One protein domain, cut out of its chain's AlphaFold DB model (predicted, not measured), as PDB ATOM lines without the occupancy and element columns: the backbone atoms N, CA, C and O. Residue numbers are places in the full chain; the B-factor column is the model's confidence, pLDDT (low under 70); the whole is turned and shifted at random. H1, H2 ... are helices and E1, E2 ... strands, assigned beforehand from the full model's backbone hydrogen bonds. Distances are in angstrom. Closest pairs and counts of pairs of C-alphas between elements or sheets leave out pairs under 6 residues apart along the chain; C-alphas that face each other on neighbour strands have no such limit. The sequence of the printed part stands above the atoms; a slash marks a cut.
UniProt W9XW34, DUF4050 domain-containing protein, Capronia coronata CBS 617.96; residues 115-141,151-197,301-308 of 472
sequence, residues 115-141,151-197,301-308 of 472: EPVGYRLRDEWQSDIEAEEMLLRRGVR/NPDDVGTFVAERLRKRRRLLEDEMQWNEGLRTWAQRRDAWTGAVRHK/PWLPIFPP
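This is residues 115 to 141, 151 to 197 and 301 to 308 of the 472 residues of the protein "DUF4050 domain-containing protein" of Capronia coronata CBS 617.96 (UniProt W9XW34). A long helix, H2, and a shorter one, H3, meet near their ends as a wide V, and a small ribbon of two short strands, E1 and E2, lies beyond the far end of H3. From E1 the helix H1 runs out past H2 without reaching it, and the ends of H1 and H2 away from the ribbon and the V's corner, with residues 133 to 141 and 151 to 162, stick out free. The printed part has 82 residues with three named helices and two named strands, in the order E1, H1, H2, H3, E2; the sheet has the order E1 - E2, antiparallel, and the class is mostly helix. The whole is loose, with a radius of gyration of the C-alphas of 15.5 A, and flat, spanning 48 by 37 by 19 A.

Strand E1 is residues 118 to 121, 10.4 A from first to last C-alpha, and begins with C-alpha 118 at (13.160, 37.365, -22.143). Its neighbour E2, residues 302 to 305, is 9.4 A long and ends with C-alpha 305 at (13.442, 34.126, -18.179). H1, residues 126 to 138, is 18.4 A long. H2, the longest helix, is residues 152 to 176 and 38.0 A long, ending with C-alpha 176 at (44.660, 28.388, -18.282). H3, residues 178 to 190, is 18.0 A long.

E1 and E2 are antiparallel neighbours, with 141 degrees between their directions. The C-alphas of Leu 121 and Trp 302 face each other at 4.4 A. N 303 and O 120 are within hydrogen-bond range at 2.7 A, as are N 305 and O 118 at 2.8 A. H2 is apart from both strands, and H3 is apart from E1. H2 and H3 touch only at the corner by their link, through residues 173 to 175 of H2 and 180 to 181 of H3 alone; their closest C-alphas, those of Met 174 and Arg 181, are 4.8 A apart. Their lines stand at a steep tilt of 62 degrees and run opposite ways. H1 touches no helix and is apart from H2, H3 and E2. In H1 and H3 every O i to N i+4 pair is within hydrogen-bond range; in H2, 19 of 21 are.

The two C-alphas farthest apart, those of Glu 115 and Arg 141, are 49.0 A apart. Residues 142 to 150 are not printed, with 21.9 A between C-alphas 141 and 151; residues 198 to 300 are not printed either, with 8.5 A between C-alphas 197 and 301. The links from E1 to H1 and from H2 to H3 are tight. Mean pLDDT of the printed part is 79.4, and residues 125 to 141 are under 70.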
ATOM      1  N   GLU A 115       9.105  28.424 -24.034       78.44
ATOM      2  CA  GLU A 115       9.906  29.502 -24.615       78.44
ATOM      3  C   GLU A 115      10.246  30.569 -23.551       78.44
ATOM      4  O   GLU A 115       9.402  30.887 -22.702       78.44
ATOM      5  N   PRO A 116      11.474  31.121 -23.534       84.75
ATOM      6  CA  PRO A 116      11.810  32.254 -22.676       84.75
ATOM      7  C   PRO A 116      11.026  33.510 -23.081       84.75
ATOM      8  O   PRO A 116      11.021  33.892 -24.244       84.75
ATOM      9  N   VAL A 117      10.442  34.216 -22.110       86.06
ATOM     10  CA  VAL A 117       9.793  35.535 -22.302       86.06
ATOM     11  C   VAL A 117      10.830  36.656 -22.457       86.06
ATOM     12  O   VAL A 117      10.528  37.756 -22.906       86.06
ATOM     13  N   GLY A 118      12.071  36.405 -22.047       87.94
ATOM     14  CA  GLY A 118      13.160  37.365 -22.143       87.94
ATOM     15  C   GLY A 118      14.472  36.785 -21.641       87.94
ATOM     16  O   GLY A 118      14.543  35.621 -21.254       87.94
ATOM     17  N   TYR A 119      15.509  37.619 -21.622       89.50
ATOM     18  CA  TYR A 119      16.848  37.247 -21.171       89.50
ATOM     19  C   TYR A 119      17.418  38.303 -20.221       89.50
ATOM     20  O   TYR A 119      17.385  39.501 -20.525       89.50
ATOM     21  N   ARG A 120      17.959  37.853 -19.083       89.38
ATOM     22  CA  ARG A 120      18.569  38.683 -18.032       89.38
ATOM     23  C   ARG A 120      20.054  38.365 -17.920       89.38
ATOM     24  O   ARG A 120      20.412  37.194 -17.879       89.38
ATOM     25  N   LEU A 121      20.920  39.371 -17.831       87.50
ATOM     26  CA  LEU A 121      22.335  39.128 -17.544       87.50
ATOM     27  C   LEU A 121      22.462  38.434 -16.173       87.50
ATOM     28  O   LEU A 121      21.779  38.825 -15.224       87.50
ATOM     29  N   ARG A 122      23.286  37.382 -16.079       86.94
ATOM     30  CA  ARG A 122      23.564  36.669 -14.822       86.94
ATOM     31  C   ARG A 122      24.171  37.641 -13.807       86.94
ATOM     32  O   ARG A 122      25.114  38.354 -14.138       86.94
ATOM     33  N   ASP A 123      23.667  37.622 -12.575       81.75
ATOM     34  CA  ASP A 123      24.258  38.404 -11.486       81.75
ATOM     35  C   ASP A 123      25.675  37.915 -11.170       81.75
ATOM     36  O   ASP A 123      25.966  36.713 -11.155       81.75
ATOM     37  N   GLU A 124      26.554  38.868 -10.893       73.12
ATOM     38  CA  GLU A 124      27.912  38.617 -10.437       73.12
ATOM     39  C   GLU A 124      27.927  38.358  -8.919       73.12
ATOM     40  O   GLU A 124      27.178  38.985  -8.171       73.12
ATOM     41  N   TRP A 125      28.756  37.419  -8.443       69.88
ATOM     42  CA  TRP A 125      28.768  37.057  -7.021       69.88
ATOM     43  C   TRP A 125      29.331  38.189  -6.150       69.88
ATOM     44  O   TRP A 125      30.376  38.766  -6.458       69.88
ATOM     45  N   GLN A 126      28.662  38.450  -5.024       56.66
ATOM     46  CA  GLN A 126      29.013  39.504  -4.063       56.66
ATOM     47  C   GLN A 126      30.424  39.336  -3.468       56.66
ATOM     48  O   GLN A 126      31.132  40.322  -3.278       56.66
ATOM     49  N   SER A 127      30.855  38.088  -3.246       57.16
ATOM     50  CA  SER A 127      32.203  37.714  -2.788       57.16
ATOM     51  C   SER A 127      33.317  38.346  -3.616       57.16
ATOM     52  O   SER A 127      34.330  38.802  -3.089       57.16
ATOM     53  N   ASP A 128      33.119  38.377  -4.927       61.38
ATOM     54  CA  ASP A 128      34.116  38.801  -5.896       61.38
ATOM     55  C   ASP A 128      34.178  40.335  -5.960       61.38
ATOM     56  O   ASP A 128      35.246  40.911  -6.157       61.38
ATOM     57  N   ILE A 129      33.025  40.994  -5.774       62.94
ATOM     58  CA  ILE A 129      32.897  42.454  -5.684       62.94
ATOM     59  C   ILE A 129      33.654  42.945  -4.446       62.94
ATOM     60  O   ILE A 129      34.452  43.874  -4.547       62.94
ATOM     61  N   GLU A 130      33.462  42.282  -3.302       63.47
ATOM     62  CA  GLU A 130      34.181  42.575  -2.057       63.47
ATOM     63  C   GLU A 130      35.685  42.292  -2.185       63.47
ATOM     64  O   GLU A 130      36.502  43.127  -1.794       63.47
ATOM     65  N   ALA A 131      36.073  41.169  -2.799       63.72
ATOM     66  CA  ALA A 131      37.477  40.843  -3.048       63.72
ATOM     67  C   ALA A 131      38.167  41.873  -3.964       63.72
ATOM     68  O   ALA A 131      39.283  42.310  -3.668       63.72
ATOM     69  N   GLU A 132      37.513  42.315  -5.042       63.56
ATOM     70  CA  GLU A 132      38.045  43.372  -5.906       63.56
ATOM     71  C   GLU A 132      38.065  44.730  -5.186       63.56
ATOM     72  O   GLU A 132      39.042  45.465  -5.296       63.56
ATOM     73  N   GLU A 133      37.051  45.064  -4.383       67.44
ATOM     74  CA  GLU A 133      37.051  46.292  -3.580       67.44
ATOM     75  C   GLU A 133      38.206  46.301  -2.564       67.44
ATOM     76  O   GLU A 133      38.880  47.320  -2.401       67.44
ATOM     77  N   MET A 134      38.515  45.160  -1.940       63.62
ATOM     78  CA  MET A 134      39.707  44.996  -1.104       63.62
ATOM     79  C   MET A 134      41.009  45.167  -1.902       63.62
ATOM     80  O   MET A 134      41.965  45.743  -1.378       63.62
ATOM     81  N   LEU A 135      41.062  44.730  -3.166       66.19
ATOM     82  CA  LEU A 135      42.209  44.970  -4.048       66.19
ATOM     83  C   LEU A 135      42.340  46.449  -4.443       66.19
ATOM     84  O   LEU A 135      43.444  46.981  -4.352       66.19
ATOM     85  N   LEU A 136      41.249  47.149  -4.777       65.06
ATOM     86  CA  LEU A 136      41.258  48.598  -5.039       65.06
ATOM     87  C   LEU A 136      41.667  49.393  -3.787       65.06
ATOM     88  O   LEU A 136      42.469  50.318  -3.875       65.06
ATOM     89  N   ARG A 137      41.188  49.001  -2.599       65.12
ATOM     90  CA  ARG A 137      41.588  49.602  -1.311       65.12
ATOM     91  C   ARG A 137      43.058  49.345  -0.954       65.12
ATOM     92  O   ARG A 137      43.620  50.091  -0.155       65.12
ATOM     93  N   ARG A 138      43.681  48.311  -1.532       65.19
ATOM     94  CA  ARG A 138      45.096  47.945  -1.341       65.19
ATOM     95  C   ARG A 138      46.017  48.518  -2.430       65.19
ATOM     96  O   ARG A 138      47.189  48.773  -2.157       65.19
ATOM     97  N   GLY A 139      45.502  48.739  -3.639       55.31
ATOM     98  CA  GLY A 139      46.184  49.359  -4.777       55.31
ATOM     99  C   GLY A 139      46.131  50.886  -4.719       55.31
ATOM    100  O   GLY A 139      45.304  51.515  -5.371       55.31
ATOM    101  N   VAL A 140      47.012  51.489  -3.919       62.59
ATOM    102  CA  VAL A 140      46.982  52.924  -3.584       62.59
ATOM    103  C   VAL A 140      47.107  53.855  -4.804       62.59
ATOM    104  O   VAL A 140      48.180  53.919  -5.407       62.59
ATOM    105  N   ARG A 141      46.076  54.685  -5.052       50.28
ATOM    106  CA  ARG A 141      46.160  56.146  -5.330       50.28
ATOM    107  C   ARG A 141      44.764  56.796  -5.392       50.28
ATOM    108  O   ARG A 141      43.796  56.144  -5.746       50.28
ATOM    109  N   ASN A 151      29.995  64.211 -15.331       78.06
ATOM    110  CA  ASN A 151      28.624  64.008 -15.781       78.06
ATOM    111  C   ASN A 151      28.058  62.689 -15.196       78.06
ATOM    112  O   ASN A 151      28.777  61.689 -15.147       78.06
ATOM    113  N   PRO A 152      26.777  62.609 -14.765       75.44
ATOM    114  CA  PRO A 152      26.148  61.355 -14.323       75.44
ATOM    115  C   PRO A 152      26.313  60.155 -15.275       75.44
ATOM    116  O   PRO A 152      26.377  59.021 -14.797       75.44
ATOM    117  N   ASP A 153      26.428  60.373 -16.589       76.31
ATOM    118  CA  ASP A 153      26.645  59.288 -17.557       76.31
ATOM    119  C   ASP A 153      28.027  58.613 -17.403       76.31
ATOM    120  O   ASP A 153      28.157  57.410 -17.652       76.31
ATOM    121  N   ASP A 154      29.040  59.336 -16.904       79.12
ATOM    122  CA  ASP A 154      30.403  58.823 -16.680       79.12
ATOM    123  C   ASP A 154      30.436  57.735 -15.593       79.12
ATOM    124  O   ASP A 154      31.283  56.836 -15.596       79.12
ATOM    125  N   VAL A 155      29.481  57.786 -14.658       76.38
ATOM    126  CA  VAL A 155      29.281  56.736 -13.651       76.38
ATOM    127  C   VAL A 155      28.868  55.433 -14.342       76.38
ATOM    128  O   VAL A 155      29.371  54.359 -14.005       76.38
ATOM    129  N   GLY A 156      27.985  55.526 -15.340       76.75
ATOM    130  CA  GLY A 156      27.517  54.391 -16.131       76.75
ATOM    131  C   GLY A 156      28.623  53.779 -16.989       76.75
ATOM    132  O   GLY A 156      28.795  52.557 -16.985       76.75
ATOM    133  N   THR A 157      29.414  54.609 -17.677       78.94
ATOM    134  CA  THR A 157      30.531  54.132 -18.512       78.94
ATOM    135  C   THR A 157      31.626  53.475 -17.672       78.94
ATOM    136  O   THR A 157      32.050  52.367 -18.006       78.94
ATOM    137  N   PHE A 158      32.017  54.067 -16.536       78.25
ATOM    138  CA  PHE A 158      33.015  53.482 -15.634       78.25
ATOM    139  C   PHE A 158      32.553  52.163 -15.000       78.25
ATOM    140  O   PHE A 158      33.336  51.215 -14.908       78.25
ATOM    141  N   VAL A 159      31.287  52.059 -14.577       78.31
ATOM    142  CA  VAL A 159      30.742  50.794 -14.053       78.31
ATOM    143  C   VAL A 159      30.731  49.723 -15.147       78.31
ATOM    144  O   VAL A 159      31.193  48.607 -14.908       78.31
ATOM    145  N   ALA A 160      30.291  50.057 -16.364       76.00
ATOM    146  CA  ALA A 160      30.310  49.133 -17.497       76.00
ATOM    147  C   ALA A 160      31.737  48.699 -17.887       76.00
ATOM    148  O   ALA A 160      31.964  47.529 -18.204       76.00
ATOM    149  N   GLU A 161      32.718  49.603 -17.828       78.69
ATOM    150  CA  GLU A 161      34.124  49.280 -18.077       78.69
ATOM    151  C   GLU A 161      34.715  48.377 -16.986       78.69
ATOM    152  O   GLU A 161      35.367  47.383 -17.315       78.69
ATOM    153  N   ARG A 162      34.448  48.650 -15.701       79.06
ATOM    154  CA  ARG A 162      34.900  47.802 -14.585       79.06
ATOM    155  C   ARG A 162      34.359  46.374 -14.717       79.06
ATOM    156  O   ARG A 162      35.132  45.422 -14.612       79.06
ATOM    157  N   LEU A 163      33.072  46.225 -15.042       78.19
ATOM    158  CA  LEU A 163      32.444  44.927 -15.321       78.19
ATOM    159  C   LEU A 163      33.084  44.234 -16.540       78.19
ATOM    160  O   LEU A 163      33.430  43.053 -16.473       78.19
ATOM    161  N   ARG A 164      33.332  44.966 -17.638       78.75
ATOM    162  CA  ARG A 164      34.029  44.439 -18.831       78.75
ATOM    163  C   ARG A 164      35.452  43.968 -18.503       78.75
ATOM    164  O   ARG A 164      35.866  42.911 -18.976       78.75
ATOM    165  N   LYS A 165      36.195  44.713 -17.679       81.12
ATOM    166  CA  LYS A 165      37.551  44.353 -17.236       81.12
ATOM    167  C   LYS A 165      37.549  43.106 -16.352       81.12
ATOM    168  O   LYS A 165      38.373  42.222 -16.571       81.12
ATOM    169  N   ARG A 166      36.613  42.999 -15.401       76.88
ATOM    170  CA  ARG A 166      36.445  41.794 -14.573       76.88
ATOM    171  C   ARG A 166      36.094  40.567 -15.415       76.88
ATOM    172  O   ARG A 166      36.662  39.505 -15.182       76.88
ATOM    173  N   ARG A 167      35.218  40.718 -16.415       79.50
ATOM    174  CA  ARG A 167      34.862  39.635 -17.345       79.50
ATOM    175  C   ARG A 167      36.080  39.120 -18.109       79.50
ATOM    176  O   ARG A 167      36.322  37.922 -18.070       79.50
ATOM    177  N   ARG A 168      36.895  40.021 -18.675       82.19
ATOM    178  CA  ARG A 168      38.162  39.658 -19.337       82.19
ATOM    179  C   ARG A 168      39.106  38.895 -18.409       82.19
ATOM    180  O   ARG A 168      39.572  37.838 -18.790       82.19
ATOM    181  N   LEU A 169      39.313  39.356 -17.172       82.88
ATOM    182  CA  LEU A 169      40.176  38.651 -16.206       82.88
ATOM    183  C   LEU A 169      39.690  37.224 -15.888       82.88
ATOM    184  O   LEU A 169      40.512  36.332 -15.701       82.88
ATOM    185  N   LEU A 170      38.374  36.999 -15.845       83.06
ATOM    186  CA  LEU A 170      37.787  35.672 -15.635       83.06
ATOM    187  C   LEU A 170      37.878  34.797 -16.900       83.06
ATOM    188  O   LEU A 170      38.145  33.602 -16.800       83.06
ATOM    189  N   GLU A 171      37.711  35.384 -18.088       85.06
ATOM    190  CA  GLU A 171      37.928  34.722 -19.383       85.06
ATOM    191  C   GLU A 171      39.412  34.352 -19.591       85.06
ATOM    192  O   GLU A 171      39.712  33.271 -20.094       85.06
ATOM    193  N   ASP A 172      40.343  35.199 -19.144       88.31
ATOM    194  CA  ASP A 172      41.789  34.948 -19.099       88.31
ATOM    195  C   ASP A 172      42.150  33.867 -18.071       88.31
ATOM    196  O   ASP A 172      43.019  33.037 -18.337       88.31
ATOM    197  N   GLU A 173      41.455  33.794 -16.930       89.75
ATOM    198  CA  GLU A 173      41.616  32.664 -16.011       89.75
ATOM    199  C   GLU A 173      41.111  31.357 -16.641       89.75
ATOM    200  O   GLU A 173      41.832  30.361 -16.651       89.75
ATOM    201  N   MET A 174      39.931  31.359 -17.266       88.81
ATOM    202  CA  MET A 174      39.381  30.198 -17.985       88.81
ATOM    203  C   MET A 174      40.247  29.726 -19.170       88.81
ATOM    204  O   MET A 174      40.070  28.596 -19.637       88.81
ATOM    205  N   GLN A 175      41.190  30.533 -19.669       90.50
ATOM    206  CA  GLN A 175      42.150  30.108 -20.697       90.50
ATOM    207  C   GLN A 175      43.211  29.137 -20.154       90.50
ATOM    208  O   GLN A 175      43.578  28.213 -20.877       90.50
ATOM    209  N   TRP A 176      43.651  29.274 -18.895       91.00
ATOM    210  CA  TRP A 176      44.660  28.388 -18.282       91.00
ATOM    211  C   TRP A 176      44.124  27.481 -17.161       91.00
ATOM    212  O   TRP A 176      44.757  26.479 -16.835       91.00
ATOM    213  N   ASN A 177      42.969  27.802 -16.575       93.12
ATOM    214  CA  ASN A 177      42.325  27.040 -15.507       93.12
ATOM    215  C   ASN A 177      41.201  26.155 -16.081       93.12
ATOM    216  O   ASN A 177      40.042  26.566 -16.183       93.12
ATOM    217  N   GLU A 178      41.546  24.923 -16.466       89.75
ATOM    218  CA  GLU A 178      40.603  23.954 -17.051       89.75
ATOM    219  C   GLU A 178      39.445  23.607 -16.107       89.75
ATOM    220  O   GLU A 178      38.299  23.514 -16.542       89.75
ATOM    221  N   GLY A 179      39.709  23.496 -14.800       91.50
ATOM    222  CA  GLY A 179      38.674  23.238 -13.795       91.50
ATOM    223  C   GLY A 179      37.633  24.359 -13.729       91.50
ATOM    224  O   GLY A 179      36.430  24.089 -13.729       91.50
ATOM    225  N   LEU A 180      38.082  25.621 -13.753       88.56
ATOM    226  CA  LEU A 180      37.193  26.786 -13.825       88.56
ATOM    227  C   LEU A 180      36.415  26.827 -15.148       88.56
ATOM    228  O   LEU A 180      35.222  27.128 -15.133       88.56
ATOM    229  N   ARG A 181      37.053  26.482 -16.277       85.88
ATOM    230  CA  ARG A 181      36.389  26.407 -17.589       85.88
ATOM    231  C   ARG A 181      35.256  25.381 -17.587       85.88
ATOM    232  O   ARG A 181      34.130  25.736 -17.928       85.88
ATOM    233  N   THR A 182      35.531  24.149 -17.166       86.56
ATOM    234  CA  THR A 182      34.541  23.062 -17.111       86.56
ATOM    235  C   THR A 182      33.413  23.381 -16.129       86.56
ATOM    236  O   THR A 182      32.244  23.137 -16.428       86.56
ATOM    237  N   TRP A 183      33.725  23.997 -14.981       89.25
ATOM    238  CA  TRP A 183      32.713  24.486 -14.041       89.25
ATOM    239  C   TRP A 183      31.823  25.572 -14.656       89.25
ATOM    240  O   TRP A 183      30.599  25.489 -14.548       89.25
ATOM    241  N   ALA A 184      32.409  26.564 -15.333       86.38
ATOM    242  CA  ALA A 184      31.666  27.641 -15.980       86.38
ATOM    243  C   ALA A 184      30.762  27.107 -17.102       86.38
ATOM    244  O   ALA A 184      29.577  27.425 -17.125       86.38
ATOM    245  N   GLN A 185      31.279  26.221 -17.960       84.56
ATOM    246  CA  GLN A 185      30.513  25.571 -19.029       84.56
ATOM    247  C   GLN A 185      29.343  24.741 -18.484       84.56
ATOM    248  O   GLN A 185      28.208  24.933 -18.919       84.56
ATOM    249  N   ARG A 186      29.577  23.873 -17.486       85.06
ATOM    250  CA  ARG A 186      28.508  23.081 -16.847       85.06
ATOM    251  C   ARG A 186      27.481  23.974 -16.131       85.06
ATOM    252  O   ARG A 186      26.286  23.695 -16.188       85.06
ATOM    253  N   ARG A 187      27.910  25.083 -15.511       86.81
ATOM    254  CA  ARG A 187      27.023  26.086 -14.888       86.81
ATOM    255  C   ARG A 187      26.173  26.834 -15.916       86.81
ATOM    256  O   ARG A 187      24.992  27.075 -15.660       86.81
ATOM    257  N   ASP A 188      26.755  27.225 -17.046       86.69
ATOM    258  CA  ASP A 188      26.038  27.885 -18.138       86.69
ATOM    259  C   ASP A 188      25.018  26.923 -18.763       86.69
ATOM    260  O   ASP A 188      23.841  27.273 -18.807       86.69
ATOM    261  N   ALA A 189      25.410  25.684 -19.083       82.88
ATOM    262  CA  ALA A 189      24.507  24.640 -19.576       82.88
ATOM    263  C   ALA A 189      23.332  24.367 -18.615       82.88
ATOM    264  O   ALA A 189      22.172  24.485 -19.010       82.88
ATOM    265  N   TRP A 190      23.605  24.116 -17.325       83.62
ATOM    266  CA  TRP A 190      22.570  23.856 -16.308       83.62
ATOM    267  C   TRP A 190      21.571  25.013 -16.133       83.62
ATOM    268  O   TRP A 190      20.432  24.800 -15.723       83.62
ATOM    269  N   THR A 191      21.971  26.245 -16.457       84.12
ATOM    270  CA  THR A 191      21.101  27.431 -16.356       84.12
ATOM    271  C   THR A 191      20.647  27.987 -17.710       84.12
ATOM    272  O   THR A 191      20.059  29.068 -17.746       84.12
ATOM    273  N   GLY A 192      20.886  27.261 -18.810       84.50
ATOM    274  CA  GLY A 192      20.524  27.662 -20.174       84.50
ATOM    275  C   GLY A 192      21.168  28.974 -20.639       84.50
ATOM    276  O   GLY A 192      20.582  29.683 -21.455       84.50
ATOM    277  N   ALA A 193      22.316  29.350 -20.070       88.81
ATOM    278  CA  ALA A 193      22.916  30.663 -20.265       88.81
ATOM    279  C   ALA A 193      23.563  30.796 -21.654       88.81
ATOM    280  O   ALA A 193      24.399  29.984 -22.042       88.81
ATOM    281  N   VAL A 194      23.213  31.856 -22.385       85.81
ATOM    282  CA  VAL A 194      23.695  32.109 -23.754       85.81
ATOM    283  C   VAL A 194      24.678  33.274 -23.749       85.81
ATOM    284  O   VAL A 194      24.373  34.306 -23.160       85.81
ATOM    285  N   ARG A 195      25.828  33.140 -24.437       81.12
ATOM    286  CA  ARG A 195      26.925  34.141 -24.482       81.12
ATOM    287  C   ARG A 195      26.552  35.513 -25.062       81.12
ATOM    288  O   ARG A 195      27.310  36.462 -24.892       81.12
ATOM    289  N   HIS A 196      25.424  35.615 -25.755       82.31
ATOM    290  CA  HIS A 196      24.893  36.845 -26.336       82.31
ATOM    291  C   HIS A 196      23.381  36.878 -26.110       82.31
ATOM    292  O   HIS A 196      22.733  35.830 -26.097       82.31
ATOM    293  N   LYS A 197      22.805  38.069 -25.927       81.56
ATOM    294  CA  LYS A 197      21.355  38.213 -25.772       81.56
ATOM    295  C   LYS A 197      20.691  37.946 -27.130       81.56
ATOM    296  O   LYS A 197      20.974  38.707 -28.055       81.56
ATOM    297  N   PRO A 301      27.031  35.943 -19.997       86.50
ATOM    298  CA  PRO A 301      26.107  34.886 -19.574       86.50
ATOM    299  C   PRO A 301      24.674  35.437 -19.402       86.50
ATOM    300  O   PRO A 301      24.317  35.943 -18.336       86.50
ATOM    301  N   TRP A 302      23.842  35.363 -20.449       89.44
ATOM    302  CA  TRP A 302      22.428  35.763 -20.418       89.44
ATOM    303  C   TRP A 302      21.531  34.579 -20.056       89.44
ATOM    304  O   TRP A 302      21.451  33.602 -20.795       89.44
ATOM    305  N   LEU A 303      20.817  34.690 -18.939       90.38
ATOM    306  CA  LEU A 303      19.882  33.691 -18.432       90.38
ATOM    307  C   LEU A 303      18.497  33.830 -19.087       90.38
ATOM    308  O   LEU A 303      17.954  34.944 -19.078       90.38
ATOM    309  N   PRO A 304      17.883  32.739 -19.574       90.06
ATOM    310  CA  PRO A 304      16.503  32.739 -20.042       90.06
ATOM    311  C   PRO A 304      15.520  32.965 -18.883       90.06
ATOM    312  O   PRO A 304      15.623  32.364 -17.813       90.06
ATOM    313  N   ILE A 305      14.535  33.832 -19.108       88.69
ATOM    314  CA  ILE A 305      13.442  34.126 -18.179       88.69
ATOM    315  C   ILE A 305      12.195  33.383 -18.666       88.69
ATOM    316  O   ILE A 305      11.484  33.856 -19.550       88.69
ATOM    317  N   PHE A 306      11.914  32.215 -18.100       85.12
ATOM    318  CA  PHE A 306      10.715  31.448 -18.449       85.12
ATOM    319  C   PHE A 306       9.431  32.093 -17.897       85.12
ATOM    320  O   PHE A 306       9.467  32.722 -16.832       85.12
ATOM    321  N   PRO A 307       8.273  31.917 -18.565       81.31
ATOM    322  CA  PRO A 307       7.005  32.430 -18.062       81.31
ATOM    323  C   PRO A 307       6.653  31.758 -16.724       81.31
ATOM    324  O   PRO A 307       7.041  30.608 -16.486       81.31
ATOM    325  N   PRO A 308       5.878  32.403 -15.837       76.25
ATOM    326  CA  PRO A 308       5.421  31.768 -14.602       76.25
ATOM    327  C   PRO A 308       4.723  30.415 -14.875       76.25
ATOM    328  O   PRO A 308       4.026  30.263 -15.874       76.25
TER     329      PRO A 308